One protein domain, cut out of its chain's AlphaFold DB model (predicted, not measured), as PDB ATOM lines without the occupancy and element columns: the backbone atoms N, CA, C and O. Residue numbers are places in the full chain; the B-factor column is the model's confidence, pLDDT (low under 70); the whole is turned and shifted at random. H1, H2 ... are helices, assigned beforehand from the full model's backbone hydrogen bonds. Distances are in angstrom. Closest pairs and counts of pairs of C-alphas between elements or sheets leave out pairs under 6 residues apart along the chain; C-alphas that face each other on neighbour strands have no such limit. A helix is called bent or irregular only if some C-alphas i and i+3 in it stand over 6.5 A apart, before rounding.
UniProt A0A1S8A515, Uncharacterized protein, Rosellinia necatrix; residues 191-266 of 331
ATOM      1  N   VAL A 191      92.770 195.076 184.913       77.81
ATOM      2  CA  VAL A 191      93.289 195.922 183.818       77.81
ATOM      3  C   VAL A 191      94.721 195.535 183.432       77.81
ATOM      4  O   VAL A 191      95.049 195.464 182.254       77.81
ATOM      5  N   ASP A 192      95.548 195.175 184.415       78.88
ATOM      6  CA  ASP A 192      96.930 194.733 184.206       78.88
ATOM      7  C   ASP A 192      97.042 193.375 183.478       78.88
ATOM      8  O   ASP A 192      97.911 193.173 182.629       78.88
ATOM      9  N   LYS A 193      96.127 192.429 183.734       76.69
ATOM     10  CA  LYS A 193      96.068 191.152 183.005       76.69
ATOM     11  C   LYS A 193      95.530 191.333 181.589       76.69
ATOM     12  O   LYS A 193      96.093 190.733 180.677       76.69
ATOM     13  N   ALA A 194      94.513 192.177 181.404       76.38
ATOM     14  CA  ALA A 194      94.000 192.549 180.084       76.38
ATOM     15  C   ALA A 194      95.068 193.277 179.246       76.38
ATOM     16  O   ALA A 194      95.264 192.974 178.070       76.38
ATOM     17  N   TYR A 195      95.834 194.178 179.868       82.00
ATOM     18  CA  TYR A 195      96.962 194.851 179.228       82.00
ATOM     19  C   TYR A 195      98.063 193.857 178.841       82.00
ATOM     20  O   TYR A 195      98.524 193.858 177.703       82.00
ATOM     21  N   LYS A 196      98.443 192.939 179.740       85.38
ATOM     22  CA  LYS A 196      99.447 191.899 179.453       85.38
ATOM     23  C   LYS A 196      99.015 190.940 178.346       85.38
ATOM     24  O   LYS A 196      99.856 190.536 177.540       85.38
ATOM     25  N   THR A 197      97.744 190.542 178.279       82.88
ATOM     26  CA  THR A 197      97.249 189.685 177.189       82.88
ATOM     27  C   THR A 197      97.239 190.424 175.857       82.88
ATOM     28  O   THR A 197      97.677 189.845 174.858       82.88
ATOM     29  N   LEU A 198      96.830 191.695 175.840       82.31
ATOM     30  CA  LEU A 198      96.821 192.528 174.637       82.31
ATOM     31  C   LEU A 198      98.246 192.832 174.154       82.31
ATOM     32  O   LEU A 198      98.537 192.642 172.977       82.31
ATOM     33  N   LEU A 199      99.169 193.158 175.064       87.06
ATOM     34  CA  LEU A 199     100.590 193.345 174.762       87.06
ATOM     35  C   LEU A 199     101.209 192.069 174.181       87.06
ATOM     36  O   LEU A 199     101.817 192.103 173.116       87.06
ATOM     37  N   ARG A 200     100.980 190.907 174.808       86.00
ATOM     38  CA  ARG A 200     101.459 189.616 174.279       86.00
ATOM     39  C   ARG A 200     100.852 189.263 172.922       86.00
ATOM     40  O   ARG A 200     101.462 188.488 172.180       86.00
ATOM     41  N   LYS A 201      99.639 189.734 172.620       85.75
ATOM     42  CA  LYS A 201      98.995 189.559 171.311       85.75
ATOM     43  C   LYS A 201      99.638 190.486 170.276       85.75
ATOM     44  O   LYS A 201     100.092 189.989 169.251       85.75
ATOM     45  N   ALA A 202      99.811 191.766 170.602       78.12
ATOM     46  CA  ALA A 202     100.502 192.742 169.763       78.12
ATOM     47  C   ALA A 202     101.955 192.329 169.468       78.12
ATOM     48  O   ALA A 202     102.410 192.409 168.335       78.12
ATOM     49  N   GLU A 203     102.685 191.789 170.446       85.44
ATOM     50  CA  GLU A 203     104.039 191.254 170.245       85.44
ATOM     51  C   GLU A 203     104.072 190.011 169.347       85.44
ATOM     52  O   GLU A 203     105.065 189.758 168.658       85.44
ATOM     53  N   ARG A 204     103.022 189.182 169.376       81.25
ATOM     54  CA  ARG A 204     102.885 188.036 168.465       81.25
ATOM     55  C   ARG A 204     102.603 188.510 167.042       81.25
ATOM     56  O   ARG A 204     103.261 188.027 166.124       81.25
ATOM     57  N   GLU A 205     101.707 189.476 166.884       78.94
ATOM     58  CA  GLU A 205     101.384 190.102 165.597       78.94
ATOM     59  C   GLU A 205     102.583 190.870 165.020       78.94
ATOM     60  O   GLU A 205     102.925 190.714 163.854       78.94
ATOM     61  N   ALA A 206     103.330 191.612 165.838       76.62
ATOM     62  CA  ALA A 206     104.546 192.291 165.398       76.62
ATOM     63  C   ALA A 206     105.618 191.295 164.927       76.62
ATOM     64  O   ALA A 206     106.320 191.541 163.946       76.62
ATOM     65  N   ARG A 207     105.751 190.143 165.599       80.19
ATOM     66  CA  ARG A 207     106.675 189.078 165.177       80.19
ATOM     67  C   ARG A 207     106.236 188.390 163.888       80.19
ATOM     68  O   ARG A 207     107.106 188.047 163.090       80.19
ATOM     69  N   SER A 208     104.936 188.176 163.671       77.12
ATOM     70  CA  SER A 208     104.448 187.626 162.402       77.12
ATOM     71  C   SER A 208     104.623 188.629 161.264       77.12
ATOM     72  O   SER A 208     105.162 188.259 160.223       77.12
ATOM     73  N   LEU A 209     104.288 189.904 161.481       73.00
ATOM     74  CA  LEU A 209     104.481 190.978 160.505       73.00
ATOM     75  C   LEU A 209     105.953 191.138 160.116       73.00
ATOM     76  O   LEU A 209     106.256 191.201 158.931       73.00
ATOM     77  N   LYS A 210     106.891 191.080 161.069       79.44
ATOM     78  CA  LYS A 210     108.337 191.108 160.768       79.44
ATOM     79  C   LYS A 210     108.787 190.005 159.802       79.44
ATOM     80  O   LYS A 210     109.759 190.201 159.083       79.44
ATOM     81  N   ARG A 211     108.106 188.855 159.783       81.00
ATOM     82  CA  ARG A 211     108.391 187.755 158.844       81.00
ATOM     83  C   ARG A 211     107.686 187.931 157.499       81.00
ATOM     84  O   ARG A 211     108.201 187.466 156.491       81.00
ATOM     85  N   LEU A 212     106.523 188.582 157.491       77.88
ATOM     86  CA  LEU A 212     105.678 188.760 156.307       77.88
ATOM     87  C   LEU A 212     106.053 189.991 155.475       77.88
ATOM     88  O   LEU A 212     105.921 189.952 154.260       77.88
ATOM     89  N   VAL A 213     106.554 191.063 156.092       76.75
ATOM     90  CA  VAL A 213     106.950 192.294 155.383       76.75
ATOM     91  C   VAL A 213     107.997 192.030 154.287       76.75
ATOM     92  O   VAL A 213     107.782 192.495 153.170       76.75
ATOM     93  N   PRO A 214     109.064 191.235 154.520       84.75
ATOM     94  CA  PRO A 214     109.994 190.867 153.451       84.75
ATOM     95  C   PRO A 214     109.328 190.100 152.303       84.75
ATOM     96  O   PRO A 214     109.658 190.325 151.145       84.75
ATOM     97  N   LEU A 215     108.367 189.220 152.607       80.19
ATOM     98  CA  LEU A 215     107.617 188.484 151.587       80.19
ATOM     99  C   LEU A 215     106.741 189.424 150.763       80.19
ATOM    100  O   LEU A 215     106.727 189.318 149.544       80.19
ATOM    101  N   ALA A 216     106.069 190.373 151.409       78.56
ATOM    102  CA  ALA A 216     105.248 191.349 150.713       78.56
ATOM    103  C   ALA A 216     106.066 192.249 149.784       78.56
ATOM    104  O   ALA A 216     105.642 192.497 148.657       78.56
ATOM    105  N   TRP A 217     107.264 192.661 150.208       81.31
ATOM    106  CA  TRP A 217     108.215 193.353 149.336       81.31
ATOM    107  C   TRP A 217     108.607 192.509 148.126       81.31
ATOM    108  O   TRP A 217     108.484 192.989 147.004       81.31
ATOM    109  N   LEU A 218     108.980 191.242 148.329       82.25
ATOM    110  CA  LEU A 218     109.322 190.337 147.227       82.25
ATOM    111  C   LEU A 218     108.139 190.106 146.276       82.25
ATOM    112  O   LEU A 218     108.319 190.077 145.062       82.25
ATOM    113  N   THR A 219     106.917 189.972 146.798       80.94
ATOM    114  CA  THR A 219     105.722 189.817 145.955       80.94
ATOM    115  C   THR A 219     105.363 191.092 145.206       80.94
ATOM    116  O   THR A 219     104.932 191.005 144.063       80.94
ATOM    117  N   ALA A 220     105.538 192.264 145.822       80.19
ATOM    118  CA  ALA A 220     105.303 193.546 145.170       80.19
ATOM    119  C   ALA A 220     106.320 193.758 144.041       80.19
ATOM    120  O   ALA A 220     105.923 194.061 142.920       80.19
ATOM    121  N   GLU A 221     107.601 193.482 144.299       82.25
ATOM    122  CA  GLU A 221     108.670 193.541 143.299       82.25
ATOM    123  C   GLU A 221     108.419 192.564 142.139       82.25
ATOM    124  O   GLU A 221     108.461 192.968 140.978       82.25
ATOM    125  N   ALA A 222     108.056 191.309 142.429       81.38
ATOM    126  CA  ALA A 222     107.718 190.316 141.404       81.38
ATOM    127  C   ALA A 222     106.471 190.694 140.581       81.38
ATOM    128  O   ALA A 222     106.390 190.371 139.398       81.38
ATOM    129  N   LYS A 223     105.506 191.393 141.193       79.81
ATOM    130  CA  LYS A 223     104.319 191.941 140.517       79.81
ATOM    131  C   LYS A 223     104.608 193.263 139.779       79.81
ATOM    132  O   LYS A 223     103.715 193.771 139.107       79.81
ATOM    133  N   GLY A 224     105.817 193.824 139.885       80.75
ATOM    134  CA  GLY A 224     106.184 195.111 139.279       80.75
ATOM    135  C   GLY A 224     105.542 196.329 139.957       80.75
ATOM    136  O   GLY A 224     105.398 197.380 139.337       80.75
ATOM    137  N   ILE A 225     105.123 196.185 141.214       82.00
ATOM    138  CA  ILE A 225     104.496 197.234 142.017       82.00
ATOM    139  C   ILE A 225     105.594 198.101 142.648       82.00
ATOM    140  O   ILE A 225     106.549 197.577 143.221       82.00
ATOM    141  N   ASP A 226     105.446 199.429 142.576       78.81
ATOM    142  CA  ASP A 226     106.366 200.360 143.238       78.81
ATOM    143  C   ASP A 226     106.366 200.128 144.758       78.81
ATOM    144  O   ASP A 226     105.338 200.239 145.428       78.81
ATOM    145  N   ILE A 227     107.548 199.831 145.298       73.62
ATOM    146  CA  ILE A 227     107.791 199.514 146.711       73.62
ATOM    147  C   ILE A 227     107.446 200.715 147.610       73.62
ATOM    148  O   ILE A 227     107.091 200.540 148.777       73.62
ATOM    149  N   ASN A 228     107.497 201.935 147.066       80.56
ATOM    150  CA  ASN A 228     107.131 203.153 147.792       80.56
ATOM    151  C   ASN A 228     105.611 203.337 147.921       80.56
ATOM    152  O   ASN A 228     105.150 204.149 148.730       80.56
ATOM    153  N   ASN A 229     104.815 202.582 147.158       85.25
ATOM    154  CA  ASN A 229     103.368 202.631 147.246       85.25
ATOM    155  C   ASN A 229     102.866 201.803 148.439       85.25
ATOM    156  O   ASN A 229     102.597 200.603 148.351       85.25
ATOM    157  N   THR A 230     102.714 202.480 149.578       83.75
ATOM    158  CA  THR A 230     102.271 201.869 150.840       83.75
ATOM    159  C   THR A 230     100.904 201.181 150.752       83.75
ATOM    160  O   THR A 230     100.696 200.186 151.449       83.75
ATOM    161  N   SER A 231      99.987 201.644 149.891       86.00
ATOM    162  CA  SER A 231      98.669 201.013 149.734       86.00
ATOM    163  C   SER A 231      98.764 199.679 148.994       86.00
ATOM    164  O   SER A 231      98.191 198.690 149.447       86.00
ATOM    165  N   ALA A 232      99.557 199.622 147.926       81.38
ATOM    166  CA  ALA A 232      99.769 198.401 147.156       81.38
ATOM    167  C   ALA A 232     100.564 197.351 147.952       81.38
ATOM    168  O   ALA A 232     100.300 196.153 147.860       81.38
ATOM    169  N   LEU A 233     101.486 197.792 148.813       83.88
ATOM    170  CA  LEU A 233     102.161 196.903 149.755       83.88
ATOM    171  C   LEU A 233     101.200 196.327 150.808       83.88
ATOM    172  O   LEU A 233     101.296 195.151 151.162       83.88
ATOM    173  N   ALA A 234     100.273 197.140 151.318       83.69
ATOM    174  CA  ALA A 234      99.258 196.684 152.264       83.69
ATOM    175  C   ALA A 234      98.277 195.688 151.621       83.69
ATOM    176  O   ALA A 234      97.848 194.743 152.283       83.69
ATOM    177  N   GLU A 235      97.950 195.874 150.342       86.25
ATOM    178  CA  GLU A 235      97.161 194.926 149.553       86.25
ATOM    179  C   GLU A 235      97.915 193.603 149.359       86.25
ATOM    180  O   GLU A 235      97.393 192.553 149.720       86.25
ATOM    181  N   ALA A 236      99.189 193.646 148.957       83.81
ATOM    182  CA  ALA A 236     100.020 192.446 148.842       83.81
ATOM    183  C   ALA A 236     100.174 191.693 150.180       83.81
ATOM    184  O   ALA A 236     100.132 190.465 150.216       83.81
ATOM    185  N   LEU A 237     100.312 192.410 151.302       83.50
ATOM    186  CA  LEU A 237     100.310 191.799 152.635       83.50
ATOM    187  C   LEU A 237      98.984 191.108 152.949       83.50
ATOM    188  O   LEU A 237      98.988 190.032 153.544       83.50
ATOM    189  N   ARG A 238      97.860 191.726 152.573       86.81
ATOM    190  CA  ARG A 238      96.529 191.152 152.774       86.81
ATOM    191  C   ARG A 238      96.365 189.872 151.964       86.81
ATOM    192  O   ARG A 238      95.968 188.871 152.555       86.81
ATOM    193  N   ASP A 239      96.759 189.887 150.691       86.88
ATOM    194  CA  ASP A 239      96.758 188.709 149.817       86.88
ATOM    195  C   ASP A 239      97.563 187.563 150.447       86.88
ATOM    196  O   ASP A 239      97.067 186.449 150.583       86.88
ATOM    197  N   ILE A 240      98.787 187.839 150.914       85.19
ATOM    198  CA  ILE A 240      99.655 186.820 151.530       85.19
ATOM    199  C   ILE A 240      99.034 186.246 152.807       85.19
ATOM    200  O   ILE A 240      99.155 185.047 153.071       85.19
ATOM    201  N   ILE A 241      98.420 187.090 153.639       82.94
ATOM    202  CA  ILE A 241      97.762 186.639 154.870       82.94
ATOM    203  C   ILE A 241      96.570 185.744 154.521       82.94
ATOM    204  O   ILE A 241      96.453 184.656 155.083       82.94
ATOM    205  N   GLU A 242      95.740 186.155 153.564       89.44
ATOM    206  CA  GLU A 242      94.582 185.378 153.131       89.44
ATOM    207  C   GLU A 242      94.994 184.039 152.500       89.44
ATOM    208  O   GLU A 242      94.453 182.988 152.852       89.44
ATOM    209  N   ASP A 243      96.000 184.042 151.627       85.94
ATOM    210  CA  ASP A 243      96.531 182.826 151.013       85.94
ATOM    211  C   ASP A 243      97.139 181.888 152.055       85.94
ATOM    212  O   ASP A 243      96.967 180.672 151.973       85.94
ATOM    213  N   ARG A 244      97.796 182.425 153.088       83.19
ATOM    214  CA  ARG A 244      98.308 181.623 154.202       83.19
ATOM    215  C   ARG A 244      97.182 180.970 155.000       83.19
ATOM    216  O   ARG A 244      97.317 179.801 155.368       83.19
ATOM    217  N   ASP A 245      96.098 181.688 155.265       85.00
ATOM    218  CA  ASP A 245      94.944 181.139 155.978       85.00
ATOM    219  C   ASP A 245      94.272 180.038 155.145       85.00
ATOM    220  O   ASP A 245      93.998 178.947 155.652       85.00
ATOM    221  N   ARG A 246      94.114 180.253 153.834       86.25
ATOM    222  CA  ARG A 246      93.630 179.226 152.895       86.25
ATOM    223  C   ARG A 246      94.546 178.003 152.875       86.25
ATOM    224  O   ARG A 246      94.067 176.877 153.004       86.25
ATOM    225  N   LEU A 247      95.859 178.211 152.779       83.50
ATOM    226  CA  LEU A 247      96.853 177.140 152.821       83.50
ATOM    227  C   LEU A 247      96.796 176.375 154.139       83.50
ATOM    228  O   LEU A 247      96.864 175.155 154.112       83.50
ATOM    229  N   SER A 248      96.604 177.043 155.278       83.38
ATOM    230  CA  SER A 248      96.519 176.372 156.581       83.38
ATOM    231  C   SER A 248      95.369 175.359 156.662       83.38
ATOM    232  O   SER A 248      95.517 174.316 157.295       83.38
ATOM    233  N   ASN A 249      94.269 175.622 155.950       84.50
ATOM    234  CA  ASN A 249      93.128 174.714 155.848       84.50
ATOM    235  C   ASN A 249      93.346 173.610 154.801       84.50
ATOM    236  O   ASN A 249      92.883 172.484 154.981       84.50
ATOM    237  N   LEU A 250      94.041 173.919 153.704       84.06
ATOM    238  CA  LEU A 250      94.249 172.997 152.583       84.06
ATOM    239  C   LEU A 250      95.410 172.019 152.803       84.06
ATOM    240  O   LEU A 250      95.334 170.881 152.346       84.06
ATOM    241  N   LEU A 251      96.468 172.428 153.505       86.06
ATOM    242  CA  LEU A 251      97.677 171.621 153.701       86.06
ATOM    243  C   LEU A 251      97.393 170.282 154.400       86.06
ATOM    244  O   LEU A 251      97.850 169.259 153.896       86.06
ATOM    245  N   PRO A 252      96.600 170.232 155.490       87.56
ATOM    246  CA  PRO A 252      96.241 168.964 156.120       87.56
ATOM    247  C   PRO A 252      95.492 168.028 155.165       87.56
ATOM    248  O   PRO A 252      95.770 166.833 155.135       87.56
ATOM    249  N   LEU A 253      94.588 168.575 154.343       86.31
ATOM    250  CA  LEU A 253      93.812 167.807 153.365       86.31
ATOM    251  C   LEU A 253      94.700 167.264 152.238       86.31
ATOM    252  O   LEU A 253      94.544 166.119 151.812       86.31
ATOM    253  N   ALA A 254      95.656 168.068 151.776       85.31
ATOM    254  CA  ALA A 254      96.634 167.665 150.775       85.31
ATOM    255  C   ALA A 254      97.544 166.543 151.300       85.31
ATOM    256  O   ALA A 254      97.774 165.564 150.597       85.31
ATOM    257  N   VAL A 255      97.980 166.627 152.562       87.19
ATOM    258  CA  VAL A 255      98.761 165.569 153.220       87.19
ATOM    259  C   VAL A 255      97.961 164.269 153.318       87.19
ATOM    260  O   VAL A 255      98.496 163.211 152.993       87.19
ATOM    261  N   THR A 256      96.681 164.326 153.707       87.25
ATOM    262  CA  THR A 256      95.830 163.123 153.745       87.25
ATOM    263  C   THR A 256      95.628 162.518 152.358       87.25
ATOM    264  O   THR A 256      95.756 161.311 152.200       87.25
ATOM    265  N   LEU A 257      95.411 163.350 151.332       86.56
ATOM    266  CA  LEU A 257      95.258 162.888 149.952       86.56
ATOM    267  C   LEU A 257      96.538 162.209 149.442       86.56
ATOM    268  O   LEU A 257      96.476 161.167 148.793       86.56
ATOM    269  N   CYS A 258      97.701 162.791 149.738       87.00
ATOM    270  CA  CYS A 258      98.990 162.202 149.395       87.00
ATOM    271  C   CYS A 258      99.195 160.858 150.099       87.00
ATOM    272  O   CYS A 258      99.577 159.895 149.438       87.00
ATOM    273  N   ALA A 259      98.870 160.760 151.392       86.94
ATOM    274  CA  ALA A 259      98.932 159.502 152.132       86.94
ATOM    275  C   ALA A 259      98.014 158.428 151.523       86.94
ATOM    276  O   ALA A 259      98.458 157.301 151.310       86.94
ATOM    277  N   ASP A 260      96.782 158.791 151.157       86.12
ATOM    278  CA  ASP A 260      95.810 157.884 150.529       86.12
ATOM    279  C   ASP A 260      96.278 157.366 149.159       86.12
ATOM    280  O   ASP A 260      95.916 156.264 148.746       86.12
ATOM    281  N   GLN A 261      97.092 158.146 148.442       83.94
ATOM    282  CA  GLN A 261      97.665 157.756 147.149       83.94
ATOM    283  C   GLN A 261      99.080 157.165 147.258       83.94
ATOM    284  O   GLN A 261      99.661 156.805 146.235       83.94
ATOM    285  N   GLY A 262      99.647 157.056 148.465       84.44
ATOM    286  CA  GLY A 262     101.016 156.572 148.676       84.44
ATOM    287  C   GLY A 262     102.109 157.529 148.179       84.44
ATOM    288  O   GLY A 262     103.228 157.098 147.919       84.44
ATOM    289  N   ILE A 263     101.791 158.817 148.033       84.50
ATOM    290  CA  ILE A 263     102.721 159.868 147.611       84.50
ATOM    291  C   ILE A 263     103.338 160.496 148.865       84.50
ATOM    292  O   ILE A 263     102.632 160.892 149.792       84.50
ATOM    293  N   THR A 264     104.663 160.626 148.903       85.19
ATOM    294  CA  THR A 264     105.345 161.409 149.941       85.19
ATOM    295  C   THR A 264     105.062 162.889 149.723       85.19
ATOM    296  O   THR A 264     105.290 163.372 148.625       85.19
ATOM    297  N   PHE A 265     104.584 163.617 150.735       81.25
ATOM    298  CA  PHE A 265     104.298 165.053 150.622       81.25
ATOM    299  C   PHE A 265     105.604 165.877 150.594       81.25
ATOM    300  O   PHE A 265     106.071 166.362 151.625       81.25
ATOM    301  N   ASP A 266     106.217 165.980 149.415       85.75
ATOM    302  CA  ASP A 266     107.441 166.728 149.112       85.75
ATOM    303  C   ASP A 266     107.213 167.754 147.977       85.75
ATOM    304  O   ASP A 266     106.084 168.011 147.559       85.75
TER     305      ASP A 266
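AT A GLANCE: This is residues 191 to 266 of the 331 residues of an uncharacterized protein of Rosellinia necatrix (UniProt A0A1S8A515). Two long helices meet near the end of H1 and the start of H2 as an open L, with the link between them at the corner. Residues 191 to 208 of H1 stick out as one arm, and in H2 residues 242 to 250 stand free, beyond the part that packs on H1; the last residues, after H2, fold back beside its far end. The printed part, 76 residues with helices H1 then H2 and no named strand, is all helix and flat, 50 by 42 by 15 A, only just extended, close to loose, with a radius of gyration of the C-alphas of 17.5 A.

IN THESE COORDINATES: Find C-alpha 191 at (93.289, 195.922, 183.818); from there H1 runs 45.2 A to residue 222, with a kink of 35 degrees near residue 212. H1 is neither bent nor irregular, but only just: C-alphas 211 and 214 are 6.4 A apart. H2, residues 230 to 260, was assigned as one helix by its hydrogen bonds but is bent: C-alphas 249 and 252 are 6.5 A apart. Its arms are H2a, residues 230 to 249, 29.1 A long, and H2b, residues 252 to 260, ending at C-alpha 260 (95.810, 157.884, 150.529).

HOW THE PARTS SIT: Look at Ala 216 and Leu 237, the closest C-alphas of H1 and H2a, 5.3 A apart: the two touch, about perpendicular at 76 degrees, through residues 212 to 220 and 232 to 240 alone. H2b stands at a steep tilt of 41 degrees to H2a and is apart from H1. Every O i to N i+4 pair is within hydrogen-bond range in H2a and H2b, and 25 of 28 in H1.

THE WHOLE: The farthest C-alphas, of Val 191 and Gly 262, are 53.3 A apart. The printed part has no cut, the link from H1 to H2 is short with 7 residues, and no printed residue is under 70 in pLDDT.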